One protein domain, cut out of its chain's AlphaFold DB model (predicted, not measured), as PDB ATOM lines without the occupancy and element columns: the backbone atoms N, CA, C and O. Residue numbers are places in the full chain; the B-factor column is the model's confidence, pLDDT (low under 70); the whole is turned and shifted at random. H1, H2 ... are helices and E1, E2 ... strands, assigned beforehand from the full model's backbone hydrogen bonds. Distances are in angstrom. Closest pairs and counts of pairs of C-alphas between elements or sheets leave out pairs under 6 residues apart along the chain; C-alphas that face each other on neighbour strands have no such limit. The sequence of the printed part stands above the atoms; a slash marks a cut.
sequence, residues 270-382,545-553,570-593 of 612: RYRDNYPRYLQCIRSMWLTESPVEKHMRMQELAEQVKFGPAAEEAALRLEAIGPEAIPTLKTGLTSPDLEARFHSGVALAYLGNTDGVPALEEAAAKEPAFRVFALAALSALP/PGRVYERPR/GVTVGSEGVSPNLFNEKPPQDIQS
ATOM      1  N   ARG A 270      16.687  39.158 109.922       93.31
ATOM      2  CA  ARG A 270      17.755  39.246 110.938       93.31
ATOM      3  C   ARG A 270      17.516  38.424 112.215       93.31
ATOM      4  O   ARG A 270      18.462  38.057 112.897       93.31
ATOM      5  N   TYR A 271      16.261  38.169 112.569       94.81
ATOM      6  CA  TYR A 271      15.904  37.370 113.738       94.81
ATOM      7  C   TYR A 271      15.536  35.929 113.375       94.81
ATOM      8  O   TYR A 271      15.120  35.180 114.251       94.81
ATOM      9  N   ARG A 272      15.645  35.514 112.108       91.75
ATOM     10  CA  ARG A 272      15.197  34.187 111.663       91.75
ATOM     11  C   ARG A 272      15.903  33.053 112.404       91.75
ATOM     12  O   ARG A 272      15.253  32.087 112.793       91.75
ATOM     13  N   ASP A 273      17.195  33.206 112.669       92.31
ATOM     14  CA  ASP A 273      18.019  32.221 113.383       92.31
ATOM     15  C   ASP A 273      17.983  32.371 114.915       92.31
ATOM     16  O   ASP A 273      18.597  31.589 115.649       92.31
ATOM     17  N   ASN A 274      17.216  33.351 115.408       94.12
ATOM     18  CA  ASN A 274      16.905  33.546 116.820       94.12
ATOM     19  C   ASN A 274      15.523  34.203 116.998       94.12
ATOM     20  O   ASN A 274      15.384  35.315 117.522       94.12
ATOM     21  N   TYR A 275      14.468  33.526 116.543       92.12
ATOM     22  CA  TYR A 275      13.115  34.075 116.657       92.12
ATOM     23  C   TYR A 275      12.625  34.217 118.114       92.12
ATOM     24  O   TYR A 275      11.792  35.098 118.356       92.12
ATOM     25  N   PRO A 276      13.115  33.457 119.120       92.12
ATOM     26  CA  PRO A 276      12.779  33.753 120.509       92.12
ATOM     27  C   PRO A 276      13.205  35.167 120.921       92.12
ATOM     28  O   PRO A 276      12.432  35.864 121.585       92.12
ATOM     29  N   ARG A 277      14.361  35.656 120.442       94.88
ATOM     30  CA  ARG A 277      14.792  37.049 120.649       94.88
ATOM     31  C   ARG A 277      13.839  38.055 120.004       94.88
ATOM     32  O   ARG A 277      13.528  39.069 120.625       94.88
ATOM     33  N   TYR A 278      13.310  37.763 118.810       94.81
ATOM     34  CA  TYR A 278      12.289  38.601 118.159       94.81
ATOM     35  C   TYR A 278      11.070  38.792 119.066       94.81
ATOM     36  O   TYR A 278      10.625  39.914 119.311       94.81
ATOM     37  N   LEU A 279      10.572  37.691 119.633       93.56
ATOM     38  CA  LEU A 279       9.426  37.694 120.537       93.56
ATOM     39  C   LEU A 279       9.728  38.425 121.850       93.56
ATOM     40  O   LEU A 279       8.886  39.192 122.320       93.56
ATOM     41  N   GLN A 280      10.919  38.244 122.428       94.00
ATOM     42  CA  GLN A 280      11.370  39.014 123.594       94.00
ATOM     43  C   GLN A 280      11.399  40.520 123.297       94.00
ATOM     44  O   GLN A 280      10.899  41.317 124.091       94.00
ATOM     45  N   CYS A 281      11.924  40.910 122.133       95.88
ATOM     46  CA  CYS A 281      12.012  42.302 121.703       95.88
ATOM     47  C   CYS A 281      10.614  42.924 121.556       95.88
ATOM     48  O   CYS A 281      10.338  43.972 122.141       95.88
ATOM     49  N   ILE A 282       9.688  42.226 120.886       95.69
ATOM     50  CA  ILE A 282       8.285  42.650 120.740       95.69
ATOM     51  C   ILE A 282       7.595  42.795 122.095       95.69
ATOM     52  O   ILE A 282       6.911  43.790 122.340       95.69
ATOM     53  N   ARG A 283       7.770  41.824 123.000       95.31
ATOM     54  CA  ARG A 283       7.157  41.868 124.336       95.31
ATOM     55  C   ARG A 283       7.645  43.064 125.157       95.31
ATOM     56  O   ARG A 283       6.850  43.610 125.918       95.31
ATOM     57  N   SER A 284       8.888  43.494 124.946       95.75
ATOM     58  CA  SER A 284       9.519  44.642 125.611       95.75
ATOM     59  C   SER A 284       9.183  46.003 124.990       95.75
ATOM     60  O   SER A 284       9.563  47.043 125.532       95.75
ATOM     61  N   MET A 285       8.444  46.039 123.876       95.44
ATOM     62  CA  MET A 285       7.998  47.294 123.269       95.44
ATOM     63  C   MET A 285       6.952  47.990 124.140       95.44
ATOM     64  O   MET A 285       6.030  47.359 124.652       95.44
ATOM     65  N   TRP A 286       7.030  49.317 124.242       94.44
ATOM     66  CA  TRP A 286       5.946  50.114 124.823       94.44
ATOM     67  C   TRP A 286       4.790  50.280 123.833       94.44
ATOM     68  O   TRP A 286       5.030  50.606 122.668       94.44
ATOM     69  N   LEU A 287       3.554  50.087 124.298       92.94
ATOM     70  CA  LEU A 287       2.321  50.200 123.514       92.94
ATOM     71  C   LEU A 287       2.110  51.630 123.002       92.94
ATOM     72  O   LEU A 287       1.914  51.843 121.808       92.94
ATOM     73  N   THR A 288       2.173  52.601 123.911       90.06
ATOM     74  CA  THR A 288       2.088  54.036 123.627       90.06
ATOM     75  C   THR A 288       3.106  54.784 124.475       90.06
ATOM     76  O   THR A 288       3.416  54.381 125.598       90.06
ATOM     77  N   GLU A 289       3.670  55.846 123.908       89.38
ATOM     78  CA  GLU A 289       4.714  56.636 124.551       89.38
ATOM     79  C   GLU A 289       4.765  58.030 123.921       89.38
ATOM     80  O   GLU A 289       4.782  58.164 122.693       89.38
ATOM     81  N   SER A 290       4.781  59.066 124.756       91.56
ATOM     82  CA  SER A 290       5.039  60.441 124.331       91.56
ATOM     83  C   SER A 290       6.539  60.682 124.095       91.56
ATOM     84  O   SER A 290       7.380  59.986 124.667       91.56
ATOM     85  N   PRO A 291       6.929  61.698 123.302       92.81
ATOM     86  CA  PRO A 291       8.343  62.025 123.102       92.81
ATOM     87  C   PRO A 291       9.110  62.304 124.406       92.81
ATOM     88  O   PRO A 291      10.285  61.958 124.509       92.81
ATOM     89  N   VAL A 292       8.444  62.892 125.408       94.19
ATOM     90  CA  VAL A 292       9.039  63.191 126.720       94.19
ATOM     91  C   VAL A 292       9.274  61.911 127.520       94.19
ATOM     92  O   VAL A 292      10.387  61.696 127.993       94.19
ATOM     93  N   GLU A 293       8.271  61.030 127.612       93.62
ATOM     94  CA  GLU A 293       8.418  59.723 128.276       93.62
ATOM     95  C   GLU A 293       9.530  58.893 127.620       93.62
ATOM     96  O   GLU A 293      10.366  58.327 128.321       93.62
ATOM     97  N   LYS A 294       9.604  58.896 126.280       93.94
ATOM     98  CA  LYS A 294      10.675  58.222 125.537       93.94
ATOM     99  C   LYS A 294      12.048  58.765 125.900       93.94
ATOM    100  O   LYS A 294      12.975  57.984 126.098       93.94
ATOM    101  N   HIS A 295      12.191  60.086 125.971       94.56
ATOM    102  CA  HIS A 295      13.457  60.716 126.327       94.56
ATOM    103  C   HIS A 295      13.889  60.360 127.756       94.56
ATOM    104  O   HIS A 295      15.028  59.948 127.952       94.56
ATOM    105  N   MET A 296      12.972  60.442 128.727       94.56
ATOM    106  CA  MET A 296      13.240  60.054 130.117       94.56
ATOM    107  C   MET A 296      13.635  58.578 130.218       94.56
ATOM    108  O   MET A 296      14.669  58.247 130.791       94.56
ATOM    109  N   ARG A 297      12.882  57.687 129.565       94.00
ATOM    110  CA  ARG A 297      13.199  56.256 129.538       94.00
ATOM    111  C   ARG A 297      14.546  55.972 128.879       94.00
ATOM    112  O   ARG A 297      15.288  55.120 129.349       94.00
ATOM    113  N   MET A 298      14.886  56.674 127.799       95.44
ATOM    114  CA  MET A 298      16.197  56.554 127.155       95.44
ATOM    115  C   MET A 298      17.344  56.935 128.098       95.44
ATOM    116  O   MET A 298      18.387  56.287 128.050       95.44
ATOM    117  N   GLN A 299      17.157  57.947 128.952       94.56
ATOM    118  CA  GLN A 299      18.140  58.336 129.969       94.56
ATOM    119  C   GLN A 299      18.268  57.272 131.066       94.56
ATOM    120  O   GLN A 299      19.379  56.845 131.364       94.56
ATOM    121  N   GLU A 300      17.149  56.773 131.594       94.12
ATOM    122  CA  GLU A 300      17.150  55.695 132.595       94.12
ATOM    123  C   GLU A 300      17.845  54.430 132.069       94.12
ATOM    124  O   GLU A 300      18.698  53.843 132.735       94.12
ATOM    125  N   LEU A 301      17.522  54.025 130.838       95.69
ATOM    126  CA  LEU A 301      18.136  52.863 130.196       95.69
ATOM    127  C   LEU A 301      19.630  53.079 129.914       95.69
ATOM    128  O   LEU A 301      20.395  52.120 129.968       95.69
ATOM    129  N   ALA A 302      20.061  54.317 129.646       94.56
ATOM    130  CA  ALA A 302      21.473  54.653 129.456       94.56
ATOM    131  C   ALA A 302      22.307  54.472 130.730       94.56
ATOM    132  O   ALA A 302      23.492  54.143 130.648       94.56
ATOM    133  N   GLU A 303      21.708  54.699 131.899       92.75
ATOM    134  CA  GLU A 303      22.348  54.394 133.176       92.75
ATOM    135  C   GLU A 303      22.384  52.881 133.397       92.75
ATOM    136  O   GLU A 303      23.452  52.323 133.631       92.75
ATOM    137  N   GLN A 304      21.244  52.203 133.241       94.19
ATOM    138  CA  GLN A 304      21.098  50.772 133.535       94.19
ATOM    139  C   GLN A 304      21.974  49.872 132.659       94.19
ATOM    140  O   GLN A 304      22.568  48.924 133.165       94.19
ATOM    141  N   VAL A 305      22.092  50.173 131.361       95.75
ATOM    142  CA  VAL A 305      22.806  49.316 130.397       95.75
ATOM    143  C   VAL A 305      24.301  49.165 130.704       95.75
ATOM    144  O   VAL A 305      24.948  48.245 130.216       95.75
ATOM    145  N   LYS A 306      24.861  50.050 131.536       94.25
ATOM    146  CA  LYS A 306      26.274  50.021 131.932       94.25
ATOM    147  C   LYS A 306      26.571  49.023 133.053       94.25
ATOM    148  O   LYS A 306      27.747  48.780 133.311       94.25
ATOM    149  N   PHE A 307      25.552  48.449 133.693       90.81
ATOM    150  CA  PHE A 307      25.694  47.570 134.855       90.81
ATOM    151  C   PHE A 307      25.144  46.179 134.547       90.81
ATOM    152  O   PHE A 307      23.954  46.058 134.259       90.81
ATOM    153  N   GLY A 308      25.969  45.132 134.658       87.81
ATOM    154  CA  GLY A 308      25.612  43.754 134.303       87.81
ATOM    155  C   GLY A 308      24.245  43.299 134.813       87.81
ATOM    156  O   GLY A 308      23.389  42.986 133.985       87.81
ATOM    157  N   PRO A 309      23.951  43.401 136.126       90.00
ATOM    158  CA  PRO A 309      22.678  42.948 136.687       90.00
ATOM    159  C   PRO A 309      21.414  43.610 136.110       90.00
ATOM    160  O   PRO A 309      20.324  43.064 136.268       90.00
ATOM    161  N   ALA A 310      21.528  44.782 135.474       92.06
ATOM    162  CA  ALA A 310      20.421  45.468 134.800       92.06
ATOM    163  C   ALA A 310      20.558  45.476 133.264       92.06
ATOM    164  O   ALA A 310      19.622  45.873 132.561       92.06
ATOM    165  N   ALA A 311      21.709  45.057 132.733       94.31
ATOM    166  CA  ALA A 311      22.068  45.255 131.338       94.31
ATOM    167  C   ALA A 311      21.218  44.425 130.378       94.31
ATOM    168  O   ALA A 311      20.874  44.931 129.313       94.31
ATOM    169  N   GLU A 312      20.837  43.197 130.742       94.50
ATOM    170  CA  GLU A 312      20.005  42.346 129.883       94.50
ATOM    171  C   GLU A 312      18.672  43.023 129.547       94.50
ATOM    172  O   GLU A 312      18.330  43.229 128.375       94.50
ATOM    173  N   GLU A 313      17.927  43.404 130.586       94.50
ATOM    174  CA  GLU A 313      16.623  44.036 130.439       94.50
ATOM    175  C   GLU A 313      16.753  45.419 129.791       94.50
ATOM    176  O   GLU A 313      15.969  45.760 128.898       94.50
ATOM    177  N   ALA A 314      17.762  46.203 130.183       96.88
ATOM    178  CA  ALA A 314      17.992  47.522 129.615       96.88
ATOM    179  C   ALA A 314      18.315  47.450 128.114       96.88
ATOM    180  O   ALA A 314      17.684  48.145 127.312       96.88
ATOM    181  N   ALA A 315      19.235  46.570 127.712       98.06
ATOM    182  CA  ALA A 315      19.623  46.383 126.319       98.06
ATOM    183  C   ALA A 315      18.459  45.864 125.467       98.06
ATOM    184  O   ALA A 315      18.236  46.374 124.370       98.06
ATOM    185  N   LEU A 316      17.660  44.916 125.975       97.50
ATOM    186  CA  LEU A 316      16.470  44.423 125.273       97.50
ATOM    187  C   LEU A 316      15.421  45.531 125.067       97.50
ATOM    188  O   LEU A 316      14.823  45.643 123.996       97.50
ATOM    189  N   ARG A 317      15.200  46.383 126.075       97.38
ATOM    190  CA  ARG A 317      14.275  47.525 125.972       97.38
ATOM    191  C   ARG A 317      14.787  48.600 125.011       97.38
ATOM    192  O   ARG A 317      13.974  49.208 124.313       97.38
ATOM    193  N   LEU A 318      16.100  48.828 124.952       98.31
ATOM    194  CA  LEU A 318      16.742  49.701 123.962       98.31
ATOM    195  C   LEU A 318      16.607  49.118 122.542       98.31
ATOM    196  O   LEU A 318      16.213  49.824 121.618       98.31
ATOM    197  N   GLU A 319      16.812  47.812 122.368       98.19
ATOM    198  CA  GLU A 319      16.597  47.108 121.095       98.19
ATOM    199  C   GLU A 319      15.146  47.251 120.589       98.19
ATOM    200  O   GLU A 319      14.900  47.490 119.397       98.19
ATOM    201  N   ALA A 320      14.178  47.178 121.509       97.19
ATOM    202  CA  ALA A 320      12.753  47.356 121.233       97.19
ATOM    203  C   ALA A 320      12.393  48.791 120.803       97.19
ATOM    204  O   ALA A 320      11.439  48.984 120.043       97.19
ATOM    205  N   ILE A 321      13.157  49.804 121.238       96.38
ATOM    206  CA  ILE A 321      13.028  51.186 120.738       96.38
ATOM    207  C   ILE A 321      13.455  51.263 119.269       96.38
ATOM    208  O   ILE A 321      12.792  51.935 118.476       96.38
ATOM    209  N   GLY A 322      14.515  50.543 118.896       96.06
ATOM    210  CA  GLY A 322      15.029  50.483 117.530       96.06
ATOM    211  C   GLY A 322      16.274  51.343 117.302       96.06
ATOM    212  O   GLY A 322      16.981  51.665 118.256       96.06
ATOM    213  N   PRO A 323      16.565  51.727 116.044       96.12
ATOM    214  CA  PRO A 323      17.831  52.368 115.666       96.12
ATOM    215  C   PRO A 323      18.177  53.653 116.434       96.12
ATOM    216  O   PRO A 323      19.347  53.947 116.647       96.12
ATOM    217  N   GLU A 324      17.177  54.400 116.910       96.00
ATOM    218  CA  GLU A 324      17.386  55.599 117.739       96.00
ATOM    219  C   GLU A 324      18.118  55.305 119.062       96.00
ATOM    220  O   GLU A 324      18.714  56.207 119.646       96.00
ATOM    221  N   ALA A 325      18.091  54.054 119.535       97.69
ATOM    222  CA  ALA A 325      18.746  53.636 120.769       97.69
ATOM    223  C   ALA A 325      20.220  53.232 120.601       97.69
ATOM    224  O   ALA A 325      20.904  53.013 121.601       97.69
ATOM    225  N   ILE A 326      20.730  53.170 119.363       98.50
ATOM    226  CA  ILE A 326      22.116  52.775 119.070       98.50
ATOM    227  C   ILE A 326      23.135  53.612 119.862       98.50
ATOM    228  O   ILE A 326      23.986  53.007 120.512       98.50
ATOM    229  N   PRO A 327      23.071  54.963 119.896       98.06
ATOM    230  CA  PRO A 327      24.043  55.755 120.653       98.06
ATOM    231  C   PRO A 327      24.069  55.401 122.144       98.06
ATOM    232  O   PRO A 327      25.142  55.329 122.735       98.06
ATOM    233  N   THR A 328      22.905  55.125 122.735       98.00
ATOM    234  CA  THR A 328      22.791  54.720 124.139       98.00
ATOM    235  C   THR A 328      23.402  53.344 124.382       98.00
ATOM    236  O   THR A 328      24.174  53.181 125.326       98.00
ATOM    237  N   LEU A 329      23.130  52.371 123.509       98.31
ATOM    238  CA  LEU A 329      23.716  51.030 123.590       98.31
ATOM    239  C   LEU A 329      25.247  51.058 123.498       98.31
ATOM    240  O   LEU A 329      25.917  50.343 124.241       98.31
ATOM    241  N   LYS A 330      25.825  51.936 122.666       98.38
ATOM    242  CA  LYS A 330      27.289  52.098 122.597       98.38
ATOM    243  C   LYS A 330      27.905  52.526 123.930       98.38
ATOM    244  O   LYS A 330      29.051  52.186 124.199       98.38
ATOM    245  N   THR A 331      27.162  53.225 124.789       96.75
ATOM    246  CA  THR A 331      27.666  53.582 126.127       96.75
ATOM    247  C   THR A 331      27.793  52.378 127.063       96.75
ATOM    248  O   THR A 331      28.593  52.424 127.993       96.75
ATOM    249  N   GLY A 332      27.047  51.294 126.823       96.38
ATOM    250  CA  GLY A 332      27.201  50.037 127.557       96.38
ATOM    251  C   GLY A 332      28.453  49.259 127.138       96.38
ATOM    252  O   GLY A 332      29.079  48.613 127.974       96.38
ATOM    253  N   LEU A 333      28.904  49.408 125.884       97.69
ATOM    254  CA  LEU A 333      30.155  48.807 125.395       97.69
ATOM    255  C   LEU A 333      31.409  49.348 126.097       97.69
ATOM    256  O   LEU A 333      32.439  48.684 126.103       97.69
ATOM    257  N   THR A 334      31.332  50.536 126.702       96.00
ATOM    258  CA  THR A 334      32.446  51.124 127.460       96.00
ATOM    259  C   THR A 334      32.463  50.683 128.925       96.00
ATOM    260  O   THR A 334      33.297  51.165 129.691       96.00
ATOM    261  N   SER A 335      31.524  49.830 129.351       94.88
ATOM    262  CA  SER A 335      31.483  49.313 130.719       94.88
ATOM    263  C   SER A 335      32.684  48.400 130.994       94.88
ATOM    264  O   SER A 335      33.073  47.629 130.110       94.88
ATOM    265  N   PRO A 336      33.271  48.430 132.207       92.31
ATOM    266  CA  PRO A 336      34.263  47.435 132.611       92.31
ATOM    267  C   PRO A 336      33.662  46.025 132.733       92.31
ATOM    268  O   PRO A 336      34.397  45.043 132.629       92.31
ATOM    269  N   ASP A 337      32.344  45.915 132.896       92.56
ATOM    270  CA  ASP A 337      31.626  44.656 133.069       92.56
ATOM    271  C   ASP A 337      31.364  43.951 131.728       92.56
ATOM    272  O   ASP A 337      30.781  44.530 130.805       92.56
ATOM    273  N   LEU A 338      31.786  42.688 131.625       95.69
ATOM    274  CA  LEU A 338      31.564  41.872 130.433       95.69
ATOM    275  C   LEU A 338      30.069  41.630 130.188       95.69
ATOM    276  O   LEU A 338      29.657  41.677 129.033       95.69
ATOM    277  N   GLU A 339      29.255  41.440 131.235       95.81
ATOM    278  CA  GLU A 339      27.801  41.222 131.120       95.81
ATOM    279  C   GLU A 339      27.133  42.432 130.437       95.81
ATOM    280  O   GLU A 339      26.355  42.288 129.491       95.81
ATOM    281  N   ALA A 340      27.527  43.650 130.829       96.44
ATOM    282  CA  ALA A 340      27.035  44.891 130.233       96.44
ATOM    283  C   ALA A 340      27.446  45.062 128.761       96.44
ATOM    284  O   ALA A 340      26.605  45.380 127.905       96.44
ATOM    285  N   ARG A 341      28.727  44.819 128.442       98.19
ATOM    286  CA  ARG A 341      29.229  44.889 127.059       98.19
ATOM    287  C   ARG A 341      28.564  43.840 126.170       98.19
ATOM    288  O   ARG A 341      28.146  44.166 125.061       98.19
ATOM    289  N   PHE A 342      28.417  42.618 126.672       98.44
ATOM    290  CA  PHE A 342      27.778  41.506 125.976       98.44
ATOM    291  C   PHE A 342      26.327  41.832 125.602       98.44
ATOM    292  O   PHE A 342      25.984  41.808 124.420       98.44
ATOM    293  N   HIS A 343      25.480  42.212 126.565       98.25
ATOM    294  CA  HIS A 343      24.073  42.514 126.276       98.25
ATOM    295  C   HIS A 343      23.904  43.717 125.340       98.25
ATOM    296  O   HIS A 343      23.043  43.694 124.454       98.25
ATOM    297  N   SER A 344      24.762  44.732 125.479       98.62
ATOM    298  CA  SER A 344      24.814  45.866 124.552       98.62
ATOM    299  C   SER A 344      25.189  45.421 123.138       98.62
ATOM    300  O   SER A 344      24.528  45.812 122.176       98.62
ATOM    301  N   GLY A 345      26.208  44.567 123.009       98.56
ATOM    302  CA  GLY A 345      26.658  44.009 121.737       98.56
ATOM    303  C   GLY A 345      25.582  43.171 121.049       98.56
ATOM    304  O   GLY A 345      25.348  43.349 119.856       98.56
ATOM    305  N   VAL A 346      24.858  42.335 121.803       98.56
ATOM    306  CA  VAL A 346      23.740  41.535 121.276       98.56
ATOM    307  C   VAL A 346      22.659  42.451 120.701       98.56
ATOM    308  O   VAL A 346      22.249  42.278 119.555       98.56
ATOM    309  N   ALA A 347      22.222  43.460 121.460       98.56
ATOM    310  CA  ALA A 347      21.207  44.401 120.990       98.56
ATOM    311  C   ALA A 347      21.670  45.186 119.748       98.56
ATOM    312  O   ALA A 347      20.903  45.342 118.798       98.56
ATOM    313  N   LEU A 348      22.926  45.643 119.719       98.62
ATOM    314  CA  LEU A 348      23.507  46.329 118.559       98.62
ATOM    315  C   LEU A 348      23.535  45.433 117.318       98.62
ATOM    316  O   LEU A 348      23.151  45.892 116.241       98.62
ATOM    317  N   ALA A 349      23.883  44.155 117.474       98.25
ATOM    318  CA  ALA A 349      23.897  43.200 116.375       98.25
ATOM    319  C   ALA A 349      22.510  43.031 115.735       98.25
ATOM    320  O   ALA A 349      22.355  43.191 114.523       98.25
ATOM    321  N   TYR A 350      21.461  42.851 116.543       97.88
ATOM    322  CA  TYR A 350      20.083  42.785 116.035       97.88
ATOM    323  C   TYR A 350      19.570  44.132 115.487       97.88
ATOM    324  O   TYR A 350      18.686  44.170 114.625       97.88
ATOM    325  N   LEU A 351      20.163  45.259 115.889       97.19
ATOM    326  CA  LEU A 351      19.939  46.563 115.254       97.19
ATOM    327  C   LEU A 351      20.768  46.776 113.979       97.19
ATOM    328  O   LEU A 351      20.468  47.695 113.217       97.19
ATOM    329  N   GLY A 352      21.697  45.874 113.656       96.50
ATOM    330  CA  GLY A 352      22.499  45.924 112.429       96.50
ATOM    331  C   GLY A 352      23.706  46.831 112.551       96.50
ATOM    332  O   GLY A 352      24.141  47.410 111.561       96.50
ATOM    333  N   ASN A 353      24.184  47.016 113.774       97.88
ATOM    334  CA  ASN A 353      25.342  47.820 114.086       97.88
ATOM    335  C   ASN A 353      26.491  46.905 114.534       97.88
ATOM    336  O   ASN A 353      26.304  46.017 115.363       97.88
ATOM    337  N   THR A 354      27.677  47.146 113.981       98.00
ATOM    338  CA  THR A 354      28.859  46.291 114.150       98.00
ATOM    339  C   THR A 354      29.763  46.711 115.308       98.00
ATOM    340  O   THR A 354      30.675  45.972 115.657       98.00
ATOM    341  N   ASP A 355      29.498  47.840 115.979       98.12
ATOM    342  CA  ASP A 355      30.368  48.340 117.059       98.12
ATOM    343  C   ASP A 355      30.438  47.375 118.259       98.12
ATOM    344  O   ASP A 355      31.388  47.409 119.037       98.12
ATOM    345  N   GLY A 356      29.436  46.502 118.411       97.94
ATOM    346  CA  GLY A 356      29.391  45.471 119.447       97.94
ATOM    347  C   GLY A 356      30.202  44.207 119.147       97.94
ATOM    348  O   GLY A 356      30.367  43.389 120.049       97.94
ATOM    349  N   VAL A 357      30.706  44.027 117.921       98.62
ATOM    350  CA  VAL A 357      31.379  42.791 117.479       98.62
ATOM    351  C   VAL A 357      32.559  42.393 118.382       98.62
ATOM    352  O   VAL A 357      32.565  41.245 118.827       98.62
ATOM    353  N   PRO A 358      33.479  43.298 118.783       98.56
ATOM    354  CA  PRO A 358      34.583  42.928 119.677       98.56
ATOM    355  C   PRO A 358      34.121  42.406 121.046       98.56
ATOM    356  O   PRO A 358      34.719  41.486 121.601       98.56
ATOM    357  N   ALA A 359      33.035  42.964 121.592       98.44
ATOM    358  CA  ALA A 359      32.466  42.501 122.858       98.44
ATOM    359  C   ALA A 359      31.807  41.121 122.722       98.44
ATOM    360  O   ALA A 359      31.869  40.313 123.646       98.44
ATOM    361  N   LEU A 360      31.185  40.842 121.570       98.75
ATOM    362  CA  LEU A 360      30.599  39.536 121.268       98.75
ATOM    363  C   LEU A 360      31.674  38.462 121.071       98.75
ATOM    364  O   LEU A 360      31.517  37.362 121.591       98.75
ATOM    365  N   GLU A 361      32.767  38.781 120.376       98.62
ATOM    366  CA  GLU A 361      33.920  37.886 120.232       98.62
ATOM    367  C   GLU A 361      34.541  37.563 121.598       98.62
ATOM    368  O   GLU A 361      34.727  36.391 121.929       98.62
ATOM    369  N   GLU A 362      34.772  38.582 122.436       98.38
ATOM    370  CA  GLU A 362      35.278  38.392 123.799       98.38
ATOM    371  C   GLU A 362      34.349  37.494 124.632       98.38
ATOM    372  O   GLU A 362      34.820  36.562 125.289       98.38
ATOM    373  N   ALA A 363      33.039  37.756 124.598       98.12
ATOM    374  CA  ALA A 363      32.049  36.981 125.337       98.12
ATOM    375  C   ALA A 363      31.981  35.525 124.852       98.12
ATOM    376  O   ALA A 363      31.974  34.610 125.674       98.12
ATOM    377  N   ALA A 364      31.992  35.297 123.533       98.25
ATOM    378  CA  ALA A 364      31.990  33.956 122.954       98.25
ATOM    379  C   ALA A 364      33.248  33.161 123.321       98.25
ATOM    380  O   ALA A 364      33.157  31.971 123.630       98.25
ATOM    381  N   ALA A 365      34.411  33.814 123.334       98.00
ATOM    382  CA  ALA A 365      35.668  33.180 123.701       98.00
ATOM    383  C   ALA A 365      35.717  32.829 125.196       98.00
ATOM    384  O   ALA A 365      36.002  31.685 125.555       98.00
ATOM    385  N   LYS A 366      35.428  33.799 126.073       96.56
ATOM    386  CA  LYS A 366      35.723  33.694 127.511       96.56
ATOM    387  C   LYS A 366      34.612  33.076 128.349       96.56
ATOM    388  O   LYS A 366      34.929  32.421 129.334       96.56
ATOM    389  N   GLU A 367      33.345  33.290 127.993       97.00
ATOM    390  CA  GLU A 367      32.218  32.981 128.876       97.00
ATOM    391  C   GLU A 367      31.251  31.960 128.247       97.00
ATOM    392  O   GLU A 367      30.422  32.319 127.400       97.00
ATOM    393  N   PRO A 368      31.307  30.681 128.670       96.69
ATOM    394  CA  PRO A 368      30.416  29.634 128.182       96.69
ATOM    395  C   PRO A 368      28.923  29.966 128.286       96.69
ATOM    396  O   PRO A 368      28.163  29.480 127.449       96.69
ATOM    397  N   ALA A 369      28.492  30.769 129.271       96.38
ATOM    398  CA  ALA A 369      27.092  31.166 129.422       96.38
ATOM    399  C   ALA A 369      26.610  32.182 128.375       96.38
ATOM    400  O   ALA A 369      25.438  32.182 128.000       96.38
ATOM    401  N   PHE A 370      27.508  33.014 127.849       97.62
ATOM    402  CA  PHE A 370      27.188  34.008 126.819       97.62
ATOM    403  C   PHE A 370      27.368  33.471 125.397       97.62
ATOM    404  O   PHE A 370      26.766  33.986 124.453       97.62
ATOM    405  N   ARG A 371      28.166  32.411 125.237       97.56
ATOM    406  CA  ARG A 371      28.652  31.894 123.954       97.56
ATOM    407  C   ARG A 371      27.575  31.640 122.906       97.56
ATOM    408  O   ARG A 371      27.685  32.155 121.796       97.56
ATOM    409  N   VAL A 372      26.520  30.899 123.248       96.88
ATOM    410  CA  VAL A 372      25.442  30.558 122.297       96.88
ATOM    411  C   VAL A 372      24.744  31.809 121.747       96.88
ATOM    412  O   VAL A 372      24.466  31.915 120.552       96.88
ATOM    413  N   PHE A 373      24.517  32.803 122.605       97.69
ATOM    414  CA  PHE A 373      23.845  34.050 122.256       97.69
ATOM    415  C   PHE A 373      24.772  35.015 121.517       97.69
ATOM    416  O   PHE A 373      24.322  35.700 120.600       97.69
ATOM    417  N   ALA A 374      26.057  35.049 121.879       98.38
ATOM    418  CA  ALA A 374      27.060  35.858 121.200       98.38
ATOM    419  C   ALA A 374      27.262  35.392 119.753       98.38
ATOM    420  O   ALA A 374      27.208  36.204 118.831       98.38
ATOM    421  N   LEU A 375      27.395  34.080 119.538       98.44
ATOM    422  CA  LEU A 375      27.527  33.495 118.204       98.44
ATOM    423  C   LEU A 375      26.269  33.712 117.350       98.44
ATOM    424  O   LEU A 375      26.382  34.069 116.180       98.44
ATOM    425  N   ALA A 376      25.076  33.575 117.939       97.88
ATOM    426  CA  ALA A 376      23.821  33.871 117.244       97.88
ATOM    427  C   ALA A 376      23.651  35.367 116.918       97.88
ATOM    428  O   ALA A 376      23.008  35.730 115.936       97.88
ATOM    429  N   ALA A 377      24.191  36.261 117.749       98.12
ATOM    430  CA  ALA A 377      24.210  37.692 117.466       98.12
ATOM    431  C   ALA A 377      25.191  38.022 116.330       98.12
ATOM    432  O   ALA A 377      24.831  38.766 115.421       98.12
ATOM    433  N   LEU A 378      26.388  37.423 116.330       98.25
ATOM    434  CA  LEU A 378      27.355  37.563 115.237       98.25
ATOM    435  C   LEU A 378      26.774  37.066 113.907       98.25
ATOM    436  O   LEU A 378      26.879  37.774 112.912       98.25
ATOM    437  N   SER A 379      26.069  35.926 113.886       97.12
ATOM    438  CA  SER A 379      25.444  35.420 112.651       97.12
ATOM    439  C   SER A 379      24.337  36.321 112.094       97.12
ATOM    440  O   SER A 379      23.998  36.223 110.918       97.12
ATOM    441  N   ALA A 380      23.755  37.195 112.921       96.25
ATOM    442  CA  ALA A 380      22.732  38.152 112.498       96.25
ATOM    443  C   ALA A 380      23.320  39.396 111.789       96.25
ATOM    444  O   ALA A 380      22.565  40.228 111.273       96.25
ATOM    445  N   LEU A 381      24.653  39.536 111.763       94.88
ATOM    446  CA  LEU A 381      25.391  40.636 111.141       94.88
ATOM    447  C   LEU A 381      26.153  40.145 109.899       94.88
ATOM    448  O   LEU A 381      27.307  39.758 110.034       94.88
ATOM    449  N   PRO A 382      25.576  40.204 108.683       90.06
ATOM    450  CA  PRO A 382      26.280  39.850 107.449       90.06
ATOM    451  C   PRO A 382      27.290  40.946 107.060       90.06
ATOM    452  O   PRO A 382      27.110  41.662 106.078       90.06
ATOM    453  N   PRO A 545      22.513  26.956 125.880       92.25
ATOM    454  CA  PRO A 545      21.885  27.961 126.739       92.25
ATOM    455  C   PRO A 545      21.779  27.472 128.195       92.25
ATOM    456  O   PRO A 545      22.065  26.319 128.504       92.25
ATOM    457  N   GLY A 546      21.301  28.332 129.101       92.94
ATOM    458  CA  GLY A 546      20.905  27.927 130.457       92.94
ATOM    459  C   GLY A 546      22.070  27.686 131.419       92.94
ATOM    460  O   GLY A 546      21.879  27.121 132.495       92.94
ATOM    461  N   ARG A 547      23.279  28.117 131.059       94.69
ATOM    462  CA  ARG A 547      24.450  28.068 131.941       94.69
ATOM    463  C   ARG A 547      24.434  29.239 132.917       94.69
ATOM    464  O   ARG A 547      23.870  30.297 132.634       94.69
ATOM    465  N   VAL A 548      25.050  29.034 134.075       95.25
ATOM    466  CA  VAL A 548      25.184  30.066 135.105       95.25
ATOM    467  C   VAL A 548      26.410  30.917 134.798       95.25
ATOM    468  O   VAL A 548      27.509  30.387 134.664       95.25
ATOM    469  N   TYR A 549      26.208  32.227 134.699       94.56
ATOM    470  CA  TYR A 549      27.267  33.225 134.721       94.56
ATOM    471  C   TYR A 549      27.511  33.665 136.164       94.56
ATOM    472  O   TYR A 549      26.594  34.164 136.821       94.56
ATOM    473  N   GLU A 550      28.737  33.483 136.648       93.31
ATOM    474  CA  GLU A 550      29.160  33.918 137.980       93.31
ATOM    475  C   GLU A 550      29.743  35.331 137.904       93.31
ATOM    476  O   GLU A 550      30.777  35.573 137.273       93.31
ATOM    477  N   ARG A 551      29.085  36.285 138.564       89.81
ATOM    478  CA  ARG A 551      29.521  37.679 138.567       89.81
ATOM    479  C   ARG A 551      30.807  37.828 139.388       89.81
ATOM    480  O   ARG A 551      30.901  37.284 140.493       89.81
ATOM    481  N   PRO A 552      31.798  38.604 138.913       84.88
ATOM    482  CA  PRO A 552      33.034  38.822 139.654       84.88
ATOM    483  C   PRO A 552      32.776  39.402 141.053       84.88
ATOM    484  O   PRO A 552      32.065  40.399 141.216       84.88
ATOM    485  N   ARG A 553      33.401  38.810 142.080       72.94
ATOM    486  CA  ARG A 553      33.350  39.337 143.453       72.94
ATOM    487  C   ARG A 553      33.983  40.729 143.507       72.94
ATOM    488  O   ARG A 553      35.102  40.917 143.041       72.94
ATOM    489  N   GLY A 570      25.355  34.480 141.054       86.69
ATOM    490  CA  GLY A 570      25.181  33.770 139.784       86.69
ATOM    491  C   GLY A 570      23.853  34.094 139.094       86.69
ATOM    492  O   GLY A 570      22.823  34.259 139.757       86.69
ATOM    493  N   VAL A 571      23.846  34.169 137.762       90.31
ATOM    494  CA  VAL A 571      22.629  34.311 136.944       90.31
ATOM    495  C   VAL A 571      22.596  33.260 135.840       90.31
ATOM    496  O   VAL A 571      23.567  33.069 135.118       90.31
ATOM    497  N   THR A 572      21.472  32.563 135.693       93.12
ATOM    498  CA  THR A 572      21.265  31.652 134.563       93.12
ATOM    499  C   THR A 572      20.980  32.459 133.302       93.12
ATOM    500  O   THR A 572      19.996  33.197 133.250       93.12
ATOM    501  N   VAL A 573      21.823  32.308 132.283       91.69
ATOM    502  CA  VAL A 573      21.687  33.032 131.018       91.69
ATOM    503  C   VAL A 573      20.841  32.215 130.048       91.69
ATOM    504  O   VAL A 573      21.265  31.185 129.516       91.69
ATOM    505  N   GLY A 574      19.628  32.700 129.795       88.94
ATOM    506  CA  GLY A 574      18.670  32.052 128.907       88.94
ATOM    507  C   GLY A 574      18.134  30.715 129.430       88.94
ATOM    508  O   GLY A 574      18.271  30.358 130.595       88.94
ATOM    509  N   SER A 575      17.461  29.984 128.549       87.81
ATOM    510  CA  SER A 575      16.873  28.664 128.793       87.81
ATOM    511  C   SER A 575      16.608  27.975 127.452       87.81
ATOM    512  O   SER A 575      16.710  28.619 126.406       87.81
ATOM    513  N   GLU A 576      16.224  26.697 127.457       79.56
ATOM    514  CA  GLU A 576      15.886  25.971 126.221       79.56
ATOM    515  C   GLU A 576      14.805  26.689 125.392       79.56
ATOM    516  O   GLU A 576      14.939  26.827 124.177       79.56
ATOM    517  N   GLY A 577      13.776  27.247 126.042       79.94
ATOM    518  CA  GLY A 577      12.679  27.951 125.365       79.94
ATOM    519  C   GLY A 577      13.056  29.304 124.743       79.94
ATOM    520  O   GLY A 577      12.287  29.841 123.945       79.94
ATOM    521  N   VAL A 578      14.217  29.867 125.096       84.81
ATOM    522  CA  VAL A 578      14.740  31.123 124.519       84.81
ATOM    523  C   VAL A 578      16.074  30.932 123.800       84.81
ATOM    524  O   VAL A 578      16.724  31.911 123.437       84.81
ATOM    525  N   SER A 579      16.476  29.680 123.587       87.88
ATOM    526  CA  SER A 579      17.680  29.320 122.851       87.88
ATOM    527  C   SER A 579      17.591  29.781 121.394       87.88
ATOM    528  O   SER A 579      16.538  29.598 120.768       87.88
ATOM    529  N   PRO A 580      18.668  30.343 120.811       91.81
ATOM    530  CA  PRO A 580      18.705  30.638 119.390       91.81
ATOM    531  C   PRO A 580      18.431  29.370 118.585       91.81
ATOM    532  O   PRO A 580      19.158  28.377 118.684       91.81
ATOM    533  N   ASN A 581      17.401  29.413 117.739       89.50
ATOM    534  CA  ASN A 581      17.034  28.257 116.934       89.50
ATOM    535  C   ASN A 581      18.151  27.844 115.975       89.50
ATOM    536  O   ASN A 581      18.101  26.710 115.522       89.50
ATOM    537  N   LEU A 582      19.166  28.682 115.719       90.31
ATOM    538  CA  LEU A 582      20.440  28.338 115.074       90.31
ATOM    539  C   LEU A 582      21.108  27.079 115.650       90.31
ATOM    540  O   LEU A 582      21.560  26.237 114.872       90.31
ATOM    541  N   PHE A 583      21.129  26.934 116.977       89.12
ATOM    542  CA  PHE A 583      21.891  25.898 117.683       89.12
ATOM    543  C   PHE A 583      21.037  24.781 118.280       89.12
ATOM    544  O   PHE A 583      21.595  23.798 118.748       89.12
ATOM    545  N   ASN A 584      19.708  24.892 118.225       78.12
ATOM    546  CA  ASN A 584      18.828  23.859 118.763       78.12
ATOM    547  C   ASN A 584      19.077  22.508 118.089       78.12
ATOM    548  O   ASN A 584      19.004  22.387 116.863       78.12
ATOM    549  N   GLU A 585      19.343  21.509 118.923       64.06
ATOM    550  CA  GLU A 585      19.511  20.121 118.509       64.06
ATOM    551  C   GLU A 585      18.152  19.435 118.395       64.06
ATOM    552  O   GLU A 585      17.878  18.782 117.404       64.06
ATOM    553  N   LYS A 586      17.238  19.620 119.351       65.38
ATOM    554  CA  LYS A 586      15.992  18.842 119.411       65.38
ATOM    555  C   LYS A 586      14.740  19.716 119.327       65.38
ATOM    556  O   LYS A 586      14.773  20.875 119.750       65.38
ATOM    557  N   PRO A 587      13.617  19.174 118.821       58.31
ATOM    558  CA  PRO A 587      12.316  19.736 119.145       58.31
ATOM    559  C   PRO A 587      12.089  19.660 120.672       58.31
ATOM    560  O   PRO A 587      12.628  18.759 121.319       58.31
ATOM    561  N   PRO A 588      11.323  20.589 121.274       53.94
ATOM    562  CA  PRO A 588      11.059  20.597 122.716       53.94
ATOM    563  C   PRO A 588      10.486  19.260 123.222       53.94
ATOM    564  O   PRO A 588       9.605  18.686 122.578       53.94
ATOM    565  N   GLN A 589      10.955  18.791 124.387       49.88
ATOM    566  CA  GLN A 589      10.594  17.482 124.969       49.88
ATOM    567  C   GLN A 589       9.079  17.293 125.169       49.88
ATOM    568  O   GLN A 589       8.580  16.186 124.982       49.88
ATOM    569  N   ASP A 590       8.339  18.371 125.445       44.84
ATOM    570  CA  ASP A 590       6.881  18.354 125.657       44.84
ATOM    571  C   ASP A 590       6.080  17.839 124.441       44.84
ATOM    572  O   ASP A 590       4.935  17.420 124.580       44.84
ATOM    573  N   ILE A 591       6.674  17.854 123.241       48.50
ATOM    574  CA  ILE A 591       6.053  17.390 121.983       48.50
ATOM    575  C   ILE A 591       6.468  15.939 121.666       48.50
ATOM    576  O   ILE A 591       5.829  15.236 120.882       48.50
ATOM    577  N   GLN A 592       7.552  15.456 122.279       46.31
ATOM    578  CA  GLN A 592       8.008  14.069 122.149       46.31
ATOM    579  C   GLN A 592       7.232  13.118 123.074       46.31
ATOM    580  O   GLN A 592       7.212  11.918 122.819       46.31
ATOM    581  N   SER A 593       6.569  13.641 124.112       33.81
ATOM    582  CA  SER A 593       5.835  12.858 125.115       33.81
ATOM    583  C   SER A 593       4.402  12.466 124.738       33.81
ATOM    584  O   SER A 593       3.718  11.870 125.571       33.81
TER     585      SER A 593
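AT A GLANCE: This is residues 270 to 382, 545 to 553 and 570 to 593 of the 612 residues of the protein "p-ring protein" of Planctomicrobium piriforme (UniProt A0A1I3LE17). Four helices, H2 to H5, make an up-and-down bundle; the hairpin of H6 and H7 packs on H5, and H1 runs crosswise to H3. A small ribbon of two strands, E1 and E2, packs on residues 368 to 373 of H7, and a tail leads away to the tiny H8, which touches no helix. You have 146 printed residues, mostly helix by class, with eight named helices and two named strands in the order H1 to H7, E1, E2, H8; the sheet E1 - E2 is antiparallel. The whole is compact, with a radius of gyration of the C-alphas of 15.0 A and spans of 50 by 36 by 31 A.

HOW THE PARTS SIT: Start at H1, residues 270 to 283: its residues 280 to 282 alone touch H3, residues 308 to 321, about perpendicular at 83 degrees, with closest C-alphas Cys 281 and Ala 320 at 5.1 A. H2, residues 291 to 304, H3, H4, residues 323 to 333, and H5, residues 338 to 351, form the up-and-down bundle, each running against the one before. Look at H3 and H5, which touch the same way at a shallow tilt of 11 degrees, closest at C-alphas 308 and 340, 4.5 A; H2 and H5 are apart. H6, residues 357 to 366, touches H5 at a steep tilt of 47 degrees, closest at C-alphas 342 and 359, 5.7 A. H6 and H7, residues 368 to 379, form a hairpin, closest at C-alphas 364 and 371, 4.0 A. The closest C-alphas of H7 and E1, residues 547 to 550, are 369 and 547, 4.8 A apart. Between E1 and its antiparallel neighbour E2, residues 570 to 573, find N 549 and O 571 within hydrogen-bond range at 2.8 A. Every O i to N i+4 pair is within range in H2, H5 and H6, against 7 of 10 in H1, 8 of 10 in H3, 6 of 8 in H7 and 2 of 7 in H4, where 7 of 8 O i to N i+3 pairs are; H8, residues 589 to 592, is too short for an i+4 pair.

IN THESE COORDINATES: Find C-alpha 270 at (17.755, 39.246, 110.938), where H1 begins; it is 17.3 A long. H2 measures 20.0 A, H3 19.9 A and H5 19.7 A. H8 ends at C-alpha 592, (8.008, 14.069, 122.149).

THE WHOLE: The farthest C-alphas, Val 292 and Ser 593, are 50.5 A apart. Cuts leave gaps of 23.1 A between C-alphas 382 and 545 and 10.5 A between 553 and 570. The link from E2 to H8 is long; residues 585 to 593 have pLDDT under 70.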